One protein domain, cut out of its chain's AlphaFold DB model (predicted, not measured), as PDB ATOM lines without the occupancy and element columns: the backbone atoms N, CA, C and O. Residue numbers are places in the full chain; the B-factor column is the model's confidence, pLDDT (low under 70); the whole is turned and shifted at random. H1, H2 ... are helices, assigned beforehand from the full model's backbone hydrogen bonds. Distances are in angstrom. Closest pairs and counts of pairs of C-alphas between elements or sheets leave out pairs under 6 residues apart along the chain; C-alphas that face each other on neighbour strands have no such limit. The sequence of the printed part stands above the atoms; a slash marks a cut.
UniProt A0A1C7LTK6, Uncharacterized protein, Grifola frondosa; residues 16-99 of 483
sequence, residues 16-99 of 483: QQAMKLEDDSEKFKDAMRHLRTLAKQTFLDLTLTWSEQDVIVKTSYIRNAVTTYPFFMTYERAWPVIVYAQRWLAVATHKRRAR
ATOM      1  N   GLN A  16      51.858   7.234  -2.493       95.81
ATOM      2  CA  GLN A  16      53.316   7.229  -2.423       95.81
ATOM      3  C   GLN A  16      53.914   5.996  -3.117       95.81
ATOM      4  O   GLN A  16      54.824   6.139  -3.933       95.81
ATOM      5  N   GLN A  17      53.342   4.816  -2.865       95.19
ATOM      6  CA  GLN A  17      53.710   3.559  -3.520       95.19
ATOM      7  C   GLN A  17      53.481   3.612  -5.029       95.19
ATOM      8  O   GLN A  17      54.383   3.331  -5.813       95.19
ATOM      9  N   ALA A  18      52.300   4.068  -5.453       93.69
ATOM     10  CA  ALA A  18      51.968   4.206  -6.868       93.69
ATOM     11  C   ALA A  18      52.894   5.200  -7.598       93.69
ATOM     12  O   ALA A  18      53.134   5.076  -8.797       93.69
ATOM     13  N   MET A  19      53.432   6.184  -6.874       95.19
ATOM     14  CA  MET A  19      54.419   7.130  -7.389       95.19
ATOM     15  C   MET A  19      55.857   6.588  -7.386       95.19
ATOM     16  O   MET A  19      56.734   7.285  -7.891       95.19
ATOM     17  N   LYS A  20      56.110   5.383  -6.856       95.19
ATOM     18  CA  LYS A  20      57.454   4.822  -6.624       95.19
ATOM     19  C   LYS A  20      58.329   5.729  -5.743       95.19
ATOM     20  O   LYS A  20      59.506   5.932  -6.018       95.19
ATOM     21  N   LEU A  21      57.729   6.320  -4.705       96.19
ATOM     22  CA  LEU A  21      58.401   7.190  -3.727       96.19
ATOM     23  C   LEU A  21      58.404   6.577  -2.317       96.19
ATOM     24  O   LEU A  21      58.365   7.302  -1.324       96.19
ATOM     25  N   GLU A  22      58.375   5.249  -2.206       96.06
ATOM     26  CA  GLU A  22      58.384   4.563  -0.903       96.06
ATOM     27  C   GLU A  22      59.669   4.870  -0.130       96.06
ATOM     28  O   GLU A  22      59.598   5.245   1.040       96.06
ATOM     29  N   ASP A  23      60.803   4.860  -0.831       97.50
ATOM     30  CA  ASP A  23      62.127   5.129  -0.264       97.50
ATOM     31  C   ASP A  23      62.405   6.628  -0.039       97.50
ATOM     32  O   ASP A  23      63.282   6.993   0.741       97.50
ATOM     33  N   ASP A  24      61.640   7.519  -0.681       97.69
ATOM     34  CA  ASP A  24      61.832   8.975  -0.620       97.69
ATOM     35  C   ASP A  24      60.581   9.690  -0.085       97.69
ATOM     36  O   ASP A  24      59.838  10.401  -0.779       97.69
ATOM     37  N   SER A  25      60.327   9.471   1.206       96.94
ATOM     38  CA  SER A  25      59.161  10.038   1.889       96.94
ATOM     39  C   SER A  25      59.175  11.569   1.969       96.94
ATOM     40  O   SER A  25      58.108  12.190   2.010       96.94
ATOM     41  N   GLU A  26      60.354  12.199   1.971       97.62
ATOM     42  CA  GLU A  26      60.476  13.658   2.025       97.62
ATOM     43  C   GLU A  26      60.083  14.292   0.692       97.62
ATOM     44  O   GLU A  26      59.264  15.217   0.683       97.62
ATOM     45  N   LYS A  27      60.528  13.731  -0.438       97.62
ATOM     46  CA  LYS A  27      60.080  14.170  -1.765       97.62
ATOM     47  C   LYS A  27      58.576  14.000  -1.951       97.62
ATOM     48  O   LYS A  27      57.918  14.889  -2.492       97.62
ATOM     49  N   PHE A  28      57.995  12.910  -1.442       97.81
ATOM     50  CA  PHE A  28      56.541  12.740  -1.455       97.81
ATOM     51  C   PHE A  28      55.827  13.831  -0.638       97.81
ATOM     52  O   PHE A  28      54.883  14.459  -1.129       97.81
ATOM     53  N   LYS A  29      56.272  14.105   0.597       97.44
ATOM     54  CA  LYS A  29      55.684  15.160   1.444       97.44
ATOM     55  C   LYS A  29      55.798  16.539   0.805       97.44
ATOM     56  O   LYS A  29      54.841  17.316   0.889       97.44
ATOM     57  N   ASP A  30      56.939  16.841   0.196       97.94
ATOM     58  CA  ASP A  30      57.185  18.097  -0.500       97.94
ATOM     59  C   ASP A  30      56.241  18.264  -1.700       97.94
ATOM     60  O   ASP A  30      55.477  19.231  -1.755       97.94
ATOM     61  N   ALA A  31      56.143  17.246  -2.562       97.81
ATOM     62  CA  ALA A  31      55.200  17.223  -3.679       97.81
ATOM     63  C   ALA A  31      53.742  17.424  -3.215       97.81
ATOM     64  O   ALA A  31      53.000  18.229  -3.783       97.81
ATOM     65  N   MET A  32      53.316  16.755  -2.136       97.75
ATOM     66  CA  MET A  32      51.962  16.926  -1.585       97.75
ATOM     67  C   MET A  32      51.736  18.323  -0.989       97.75
ATOM     68  O   MET A  32      50.632  18.872  -1.084       97.75
ATOM     69  N   ARG A  33      52.756  18.920  -0.358       97.75
ATOM     70  CA  ARG A  33      52.701  20.291   0.169       97.75
ATOM     71  C   ARG A  33      52.544  21.288  -0.972       97.75
ATOM     72  O   ARG A  33      51.670  22.153  -0.895       97.75
ATOM     73  N   HIS A  34      53.315  21.110  -2.038       97.94
ATOM     74  CA  HIS A  34      53.254  21.919  -3.247       97.94
ATOM     75  C   HIS A  34      51.875  21.860  -3.916       97.94
ATOM     76  O   HIS A  34      51.223  22.890  -4.104       97.94
ATOM     77  N   LEU A  35      51.350  20.653  -4.156       97.81
ATOM     78  CA  LEU A  35      50.017  20.466  -4.737       97.81
ATOM     79  C   LEU A  35      48.901  21.089  -3.892       97.81
ATOM     80  O   LEU A  35      47.931  21.612  -4.444       97.81
ATOM     81  N   ARG A  36      49.028  21.067  -2.559       96.81
ATOM     82  CA  ARG A  36      48.094  21.741  -1.645       96.81
ATOM     83  C   ARG A  36      48.146  23.259  -1.781       96.81
ATOM     84  O   ARG A  36      47.096  23.897  -1.728       96.81
ATOM     85  N   THR A  37      49.340  23.832  -1.904       96.81
ATOM     86  CA  THR A  37      49.530  25.274  -2.099       96.81
ATOM     87  C   THR A  37      48.913  25.710  -3.421       96.81
ATOM     88  O   THR A  37      48.080  26.617  -3.429       96.81
ATOM     89  N   LEU A  38      49.205  24.990  -4.506       97.12
ATOM     90  CA  LEU A  38      48.608  25.255  -5.812       97.12
ATOM     91  C   LEU A  38      47.091  25.136  -5.793       97.12
ATOM     92  O   LEU A  38      46.411  25.976  -6.371       97.12
ATOM     93  N   ALA A  39      46.538  24.137  -5.108       95.75
ATOM     94  CA  ALA A  39      45.095  23.934  -5.086       95.75
ATOM     95  C   ALA A  39      44.356  25.083  -4.376       95.75
ATOM     96  O   ALA A  39      43.227  25.411  -4.732       95.75
ATOM     97  N   LYS A  40      45.013  25.744  -3.414       93.25
ATOM     98  CA  LYS A  40      44.509  26.980  -2.796       93.25
ATOM     99  C   LYS A  40      44.650  28.201  -3.711       93.25
ATOM    100  O   LYS A  40      43.821  29.099  -3.629       93.25
ATOM    101  N   GLN A  41      45.688  28.250  -4.546       94.69
ATOM    102  CA  GLN A  41      45.971  29.381  -5.440       94.69
ATOM    103  C   GLN A  41      45.156  29.351  -6.742       94.69
ATOM    104  O   GLN A  41      44.771  30.394  -7.251       94.69
ATOM    105  N   THR A  42      44.880  28.165  -7.285       85.88
ATOM    106  CA  THR A  42      44.287  27.965  -8.627       85.88
ATOM    107  C   THR A  42      42.758  28.008  -8.662       85.88
ATOM    108  O   THR A  42      42.155  27.562  -9.630       85.88
ATOM    109  N   PHE A  43      42.118  28.574  -7.636       87.56
ATOM    110  CA  PHE A  43      40.657  28.707  -7.547       87.56
ATOM    111  C   PHE A  43      39.880  27.384  -7.703       87.56
ATOM    112  O   PHE A  43      38.743  27.394  -8.171       87.56
ATOM    113  N   LEU A  44      40.450  26.241  -7.292       95.50
ATOM    114  CA  LEU A  44      39.673  25.001  -7.191       95.50
ATOM    115  C   LEU A  44      38.537  25.191  -6.179       95.50
ATOM    116  O   LEU A  44      38.775  25.513  -5.010       95.50
ATOM    117  N   ASP A  45      37.298  24.970  -6.618       95.19
ATOM    118  CA  ASP A  45      36.131  25.163  -5.765       95.19
ATOM    119  C   ASP A  45      35.997  23.995  -4.781       95.19
ATOM    120  O   ASP A  45      35.566  22.900  -5.131       95.19
ATOM    121  N   LEU A  46      36.325  24.220  -3.511       94.25
ATOM    122  CA  LEU A  46      36.266  23.188  -2.468       94.25
ATOM    123  C   LEU A  46      34.852  22.656  -2.181       94.25
ATOM    124  O   LEU A  46      34.702  21.748  -1.358       94.25
ATOM    125  N   THR A  47      33.816  23.257  -2.768       93.81
ATOM    126  CA  THR A  47      32.428  22.794  -2.651       93.81
ATOM    127  C   THR A  47      32.061  21.731  -3.679       93.81
ATOM    128  O   THR A  47      31.129  20.966  -3.433       93.81
ATOM    129  N   LEU A  48      32.818  21.642  -4.773       95.06
ATOM    130  CA  LEU A  48      32.553  20.745  -5.888       95.06
ATOM    131  C   LEU A  48      33.489  19.536  -5.849       95.06
ATOM    132  O   LEU A  48      34.671  19.631  -5.499       95.06
ATOM    133  N   THR A  49      32.975  18.375  -6.250       96.06
ATOM    134  CA  THR A  49      33.822  17.202  -6.494       96.06
ATOM    135  C   THR A  49      34.734  17.453  -7.693       96.06
ATOM    136  O   THR A  49      34.457  18.312  -8.528       96.06
ATOM    137  N   TRP A  50      35.820  16.684  -7.834       96.56
ATOM    138  CA  TRP A  50      36.706  16.836  -8.994       96.56
ATOM    139  C   TRP A  50      35.958  16.695 -10.322       96.56
ATOM    140  O   TRP A  50      36.225  17.455 -11.239       96.56
ATOM    141  N   SER A  51      34.997  15.774 -10.439       95.81
ATOM    142  CA  SER A  51      34.224  15.605 -11.679       95.81
ATOM    143  C   SER A  51      33.451  16.868 -12.078       95.81
ATOM    144  O   SER A  51      33.459  17.226 -13.253       95.81
ATOM    145  N   GLU A  52      32.928  17.606 -11.097       95.62
ATOM    146  CA  GLU A  52      32.111  18.814 -11.265       95.62
ATOM    147  C   GLU A  52      32.931  20.098 -11.470       95.62
ATOM    148  O   GLU A  52      32.359  21.123 -11.832       95.62
ATOM    149  N   GLN A  53      34.251  20.067 -11.247       96.69
ATOM    150  CA  GLN A  53      35.104  21.235 -11.497       96.69
ATOM    151  C   GLN A  53      35.089  21.618 -12.984       96.69
ATOM    152  O   GLN A  53      35.065  20.752 -13.868       96.69
ATOM    153  N   ASP A  54      35.202  22.918 -13.244       95.06
ATOM    154  CA  ASP A  54      35.350  23.457 -14.593       95.06
ATOM    155  C   ASP A  54      36.621  22.903 -15.269       95.06
ATOM    156  O   ASP A  54      37.686  22.784 -14.652       95.06
ATOM    157  N   VAL A  55      36.512  22.534 -16.548       93.56
ATOM    158  CA  VAL A  55      37.607  21.926 -17.320       93.56
ATOM    159  C   VAL A  55      38.807  22.871 -17.445       93.56
ATOM    160  O   VAL A  55      39.952  22.417 -17.376       93.56
ATOM    161  N   ILE A  56      38.573  24.179 -17.565       92.69
ATOM    162  CA  ILE A  56      39.618  25.206 -17.632       92.69
ATOM    163  C   ILE A  56      40.372  25.260 -16.303       92.69
ATOM    164  O   ILE A  56      41.605  25.274 -16.298       92.69
ATOM    165  N   VAL A  57      39.657  25.203 -15.176       95.12
ATOM    166  CA  VAL A  57      40.261  25.196 -13.833       95.12
ATOM    167  C   VAL A  57      41.091  23.927 -13.617       95.12
ATOM    168  O   VAL A  57      42.242  24.019 -13.190       95.12
ATOM    169  N   LYS A  58      40.571  22.747 -13.995       96.88
ATOM    170  CA  LYS A  58      41.330  21.477 -13.948       96.88
ATOM    171  C   LYS A  58      42.621  21.569 -14.755       96.88
ATOM    172  O   LYS A  58      43.692  21.227 -14.257       96.88
ATOM    173  N   THR A  59      42.514  22.041 -15.994       95.81
ATOM    174  CA  THR A  59      43.644  22.124 -16.927       95.81
ATOM    175  C   THR A  59      44.683  23.126 -16.436       95.81
ATOM    176  O   THR A  59      45.877  22.841 -16.485       95.81
ATOM    177  N   SER A  60      44.247  24.274 -15.906       96.00
ATOM    178  CA  SER A  60      45.140  25.270 -15.312       96.00
ATOM    179  C   SER A  60      45.847  24.731 -14.068       96.00
ATOM    180  O   SER A  60      47.057  24.911 -13.947       96.00
ATOM    181  N   TYR A  61      45.141  24.016 -13.188       97.88
ATOM    182  CA  TYR A  61      45.743  23.385 -12.013       97.88
ATOM    183  C   TYR A  61      46.818  22.361 -12.391       97.88
ATOM    184  O   TYR A  61      47.933  22.427 -11.875       97.88
ATOM    185  N   ILE A  62      46.509  21.456 -13.328       97.69
ATOM    186  CA  ILE A  62      47.455  20.435 -13.798       97.69
ATOM    187  C   ILE A  62      48.664  21.094 -14.464       97.69
ATOM    188  O   ILE A  62      49.798  20.764 -14.123       97.69
ATOM    189  N   ARG A  63      48.438  22.061 -15.365       97.25
ATOM    190  CA  ARG A  63      49.518  22.801 -16.034       97.25
ATOM    191  C   ARG A  63      50.426  23.477 -15.012       97.25
ATOM    192  O   ARG A  63      51.630  23.270 -15.061       97.25
ATOM    193  N   ASN A  64      49.862  24.212 -14.055       97.56
ATOM    194  CA  ASN A  64      50.649  24.909 -13.041       97.56
ATOM    195  C   ASN A  64      51.452  23.931 -12.178       97.56
ATOM    196  O   ASN A  64      52.617  24.203 -11.902       97.56
ATOM    197  N   ALA A  65      50.873  22.788 -11.795       98.06
ATOM    198  CA  ALA A  65      51.579  21.747 -11.050       98.06
ATOM    199  C   ALA A  65      52.770  21.183 -11.824       98.06
ATOM    200  O   ALA A  65      53.858  21.076 -11.268       98.06
ATOM    201  N   VAL A  66      52.583  20.884 -13.109       97.88
ATOM    202  CA  VAL A  66      53.639  20.358 -13.977       97.88
ATOM    203  C   VAL A  66      54.729  21.403 -14.241       97.88
ATOM    204  O   VAL A  66      55.908  21.072 -14.190       97.88
ATOM    205  N   THR A  67      54.364  22.668 -14.466       97.31
ATOM    206  CA  THR A  67      55.326  23.758 -14.704       97.31
ATOM    207  C   THR A  67      56.175  24.062 -13.472       97.31
ATOM    208  O   THR A  67      57.376  24.272 -13.588       97.31
ATOM    209  N   THR A  68      55.564  24.090 -12.288       97.69
ATOM    210  CA  THR A  68      56.266  24.448 -11.041       97.69
ATOM    211  C   THR A  68      56.953  23.260 -10.373       97.69
ATOM    212  O   THR A  68      57.834  23.459  -9.543       97.69
ATOM    213  N   TYR A  69      56.568  22.030 -10.724       97.44
ATOM    214  CA  TYR A  69      57.178  20.806 -10.211       97.44
ATOM    215  C   TYR A  69      57.372  19.797 -11.359       97.44
ATOM    216  O   TYR A  69      56.584  18.852 -11.504       97.44
ATOM    217  N   PRO A  70      58.424  19.978 -12.190       96.88
ATOM    218  CA  PRO A  70      58.641  19.198 -13.416       96.88
ATOM    219  C   PRO A  70      58.731  17.684 -13.214       96.88
ATOM    220  O   PRO A  70      58.486  16.923 -14.142       96.88
ATOM    221  N   PHE A  71      58.996  17.219 -11.991       97.00
ATOM    222  CA  PHE A  71      58.920  15.804 -11.623       97.00
ATOM    223  C   PHE A  71      57.591  15.140 -12.031       97.00
ATOM    224  O   PHE A  71      57.591  13.967 -12.403       97.00
ATOM    225  N   PHE A  72      56.470  15.873 -12.053       98.06
ATOM    226  CA  PHE A  72      55.190  15.315 -12.502       98.06
ATOM    227  C   PHE A  72      55.140  14.972 -13.999       98.06
ATOM    228  O   PHE A  72      54.270  14.197 -14.394       98.06
ATOM    229  N   MET A  73      56.066  15.484 -14.821       97.56
ATOM    230  CA  MET A  73      56.184  15.117 -16.241       97.56
ATOM    231  C   MET A  73      56.590  13.653 -16.442       97.56
ATOM    232  O   MET A  73      56.341  13.094 -17.504       97.56
ATOM    233  N   THR A  74      57.182  13.018 -15.425       97.75
ATOM    234  CA  THR A  74      57.557  11.595 -15.479       97.75
ATOM    235  C   THR A  74      56.353  10.653 -15.438       97.75
ATOM    236  O   THR A  74      56.508   9.467 -15.706       97.75
ATOM    237  N   TYR A  75      55.154  11.159 -15.131       97.75
ATOM    238  CA  TYR A  75      53.929  10.372 -15.030       97.75
ATOM    239  C   TYR A  75      52.990  10.666 -16.192       97.75
ATOM    240  O   TYR A  75      52.766  11.823 -16.562       97.75
ATOM    241  N   GLU A  76      52.355   9.622 -16.715       97.38
ATOM    242  CA  GLU A  76      51.402   9.742 -17.810       97.38
ATOM    243  C   GLU A  76      50.273  10.716 -17.444       97.38
ATOM    244  O   GLU A  76      49.580  10.556 -16.432       97.38
ATOM    245  N   ARG A  77      50.113  11.766 -18.263       96.69
ATOM    246  CA  ARG A  77      49.096  12.819 -18.082       96.69
ATOM    247  C   ARG A  77      49.111  13.448 -16.679       96.69
ATOM    248  O   ARG A  77      48.075  13.917 -16.208       96.69
ATOM    249  N   ALA A  78      50.264  13.439 -16.004       97.56
ATOM    250  CA  ALA A  78      50.420  13.903 -14.628       97.56
ATOM    251  C   ALA A  78      49.362  13.310 -13.671       97.56
ATOM    252  O   ALA A  78      48.823  14.008 -12.804       97.56
ATOM    253  N   TRP A  79      49.047  12.016 -13.812       97.12
ATOM    254  CA  TRP A  79      48.009  11.357 -13.016       97.12
ATOM    255  C   TRP A  79      48.141  11.541 -11.487       97.12
ATOM    256  O   TRP A  79      47.085  11.633 -10.848       97.12
ATOM    257  N   PRO A  80      49.337  11.686 -10.862       97.56
ATOM    258  CA  PRO A  80      49.419  11.928  -9.420       97.56
ATOM    259  C   PRO A  80      48.764  13.245  -8.996       97.56
ATOM    260  O   PRO A  80      48.109  13.303  -7.954       97.56
ATOM    261  N   VAL A  81      48.872  14.284  -9.832       98.00
ATOM    262  CA  VAL A  81      48.246  15.596  -9.610       98.00
ATOM    263  C   VAL A  81      46.723  15.460  -9.603       98.00
ATOM    264  O   VAL A  81      46.041  15.971  -8.710       98.00
ATOM    265  N   ILE A  82      46.191  14.714 -10.574       97.00
ATOM    266  CA  ILE A  82      44.756  14.459 -10.732       97.00
ATOM    267  C   ILE A  82      44.223  13.660  -9.537       97.00
ATOM    268  O   ILE A  82      43.226  14.047  -8.925       97.00
ATOM    269  N   VAL A  83      44.896  12.566  -9.171       96.06
ATOM    270  CA  VAL A  83      44.486  11.695  -8.058       96.06
ATOM    271  C   VAL A  83      44.551  12.435  -6.722       96.06
ATOM    272  O   VAL A  83      43.638  12.303  -5.901       96.06
ATOM    273  N   TYR A  84      45.585  13.251  -6.503       96.69
ATOM    274  CA  TYR A  84      45.675  14.088  -5.312       96.69
ATOM    275  C   TYR A  84      44.480  15.040  -5.203       96.69
ATOM    276  O   TYR A  84      43.815  15.066  -4.164       96.69
ATOM    277  N   ALA A  85      44.160  15.782  -6.268       97.25
ATOM    278  CA  ALA A  85      43.046  16.727  -6.252       97.25
ATOM    279  C   ALA A  85      41.691  16.037  -6.048       97.25
ATOM    280  O   ALA A  85      40.875  16.518  -5.260       97.25
ATOM    281  N   GLN A  86      41.475  14.875  -6.677       96.00
ATOM    282  CA  GLN A  86      40.294  14.034  -6.455       96.00
ATOM    283  C   GLN A  86      40.119  13.679  -4.975       96.00
ATOM    284  O   GLN A  86      39.066  13.953  -4.395       96.00
ATOM    285  N   ARG A  87      41.164  13.127  -4.344       95.50
ATOM    286  CA  ARG A  87      41.133  12.739  -2.925       95.50
ATOM    287  C   ARG A  87      40.958  13.952  -2.011       95.50
ATOM    288  O   ARG A  87      40.171  13.911  -1.068       95.50
ATOM    289  N   TRP A  88      41.662  15.045  -2.294       95.25
ATOM    290  CA  TRP A  88      41.616  16.253  -1.474       95.25
ATOM    291  C   TRP A  88      40.231  16.915  -1.486       95.25
ATOM    292  O   TRP A  88      39.700  17.239  -0.420       95.25
ATOM    293  N   LEU A  89      39.604  17.041  -2.662       96.31
ATOM    294  CA  LEU A  89      38.244  17.572  -2.800       96.31
ATOM    295  C   LEU A  89      37.190  16.631  -2.205       96.31
ATOM    296  O   LEU A  89      36.257  17.101  -1.555       96.31
ATOM    297  N   ALA A  90      37.344  15.312  -2.348       95.00
ATOM    298  CA  ALA A  90      36.450  14.342  -1.710       95.00
ATOM    299  C   ALA A  90      36.448  14.492  -0.177       95.00
ATOM    300  O   ALA A  90      35.395  14.544   0.456       95.00
ATOM    301  N   VAL A  91      37.624  14.666   0.435       94.25
ATOM    302  CA  VAL A  91      37.727  14.922   1.881       94.25
ATOM    303  C   VAL A  91      37.131  16.283   2.257       94.25
ATOM    304  O   VAL A  91      36.465  16.395   3.287       94.25
ATOM    305  N   ALA A  92      37.355  17.327   1.453       93.06
ATOM    306  CA  ALA A  92      36.824  18.666   1.720       93.06
ATOM    307  C   ALA A  92      35.287  18.705   1.663       93.06
ATOM    308  O   ALA A  92      34.646  19.236   2.575       93.06
ATOM    309  N   THR A  93      34.699  18.089   0.637       91.62
ATOM    310  CA  THR A  93      33.245  17.967   0.460       91.62
ATOM    311  C   THR A  93      32.622  17.106   1.558       91.62
ATOM    312  O   THR A  93      31.643  17.529   2.175       91.62
ATOM    313  N   HIS A  94      33.232  15.965   1.900       91.19
ATOM    314  CA  HIS A  94      32.779  15.130   3.013       91.19
ATOM    315  C   HIS A  94      32.803  15.892   4.343       91.19
ATOM    316  O   HIS A  94      31.812  15.899   5.064       91.19
ATOM    317  N   LYS A  95      33.893  16.605   4.665       90.12
ATOM    318  CA  LYS A  95      33.980  17.420   5.893       90.12
ATOM    319  C   LYS A  95      32.915  18.513   5.960       90.12
ATOM    320  O   LYS A  95      32.478  18.852   7.054       90.12
ATOM    321  N   ARG A  96      32.512  19.076   4.819       87.12
ATOM    322  CA  ARG A  96      31.418  20.056   4.758       87.12
ATOM    323  C   ARG A  96      30.061  19.403   5.002       87.12
ATOM    324  O   ARG A  96      29.302  19.936   5.796       87.12
ATOM    325  N   ARG A  97      29.786  18.252   4.381       86.81
ATOM    326  CA  ARG A  97      28.532  17.498   4.580       86.81
ATOM    327  C   ARG A  97      28.403  16.940   5.998       86.81
ATOM    328  O   ARG A  97      27.321  16.943   6.561       86.81
ATOM    329  N   ALA A  98      29.516  16.493   6.576       86.88
ATOM    330  CA  ALA A  98      29.566  15.934   7.920       86.88
ATOM    331  C   ALA A  98      29.517  16.995   9.026       86.88
ATOM    332  O   ALA A  98      29.377  16.633  10.190       86.88
ATOM    333  N   ARG A  99      29.654  18.292   8.708       84.12
ATOM    334  CA  ARG A  99      29.356  19.340   9.685       84.12
ATOM    335  C   ARG A  99      27.838  19.362   9.851       84.12
ATOM    336  O   ARG A  99      27.176  19.784   8.906       84.12
TER     337      ARG A  99
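What this domain is: This is residues 16 to 99 of the 483 residues of an uncharacterized protein of Grifola frondosa (UniProt A0A1C7LTK6). Three longer helices, H1, H2 and H4, cross steeply and meet near Val 81 of H4, with short H3 at the corner between H2 and H4. The 84 printed residues include four named helices, H1 to H4 in order, and no named strand: all helix, compact, radius of gyration of the C-alphas 12.9 A, spans 37 by 27 by 19 A.

How they stand to each other: H4, residues 76 to 97, touches H1, residues 25 to 41, at a steep tilt of 66 degrees; closest C-alphas, Leu 35 and Val 81, 7.1 A. H4 touches H2, residues 55 to 68, at a steep 60 degrees; closest C-alphas, Ile 62 and Val 81, 6.4 A. H1 and H2 form a hairpin. H3, residues 70 to 74, is apart from H1. In H1 and H2 every O i to N i+4 pair is within hydrogen-bond range; H4 has 15 of 18, H3 0 of 1 but 2 of 2 O i to N i+3.

Where its parts are: H4 measures 32.9 A, from C-alpha 76 (51.402, 9.742, -17.810); H1 24.5 A; H2 19.8 A.

The domain as a whole: The H1 to H2 link is long. No printed residue is under 70.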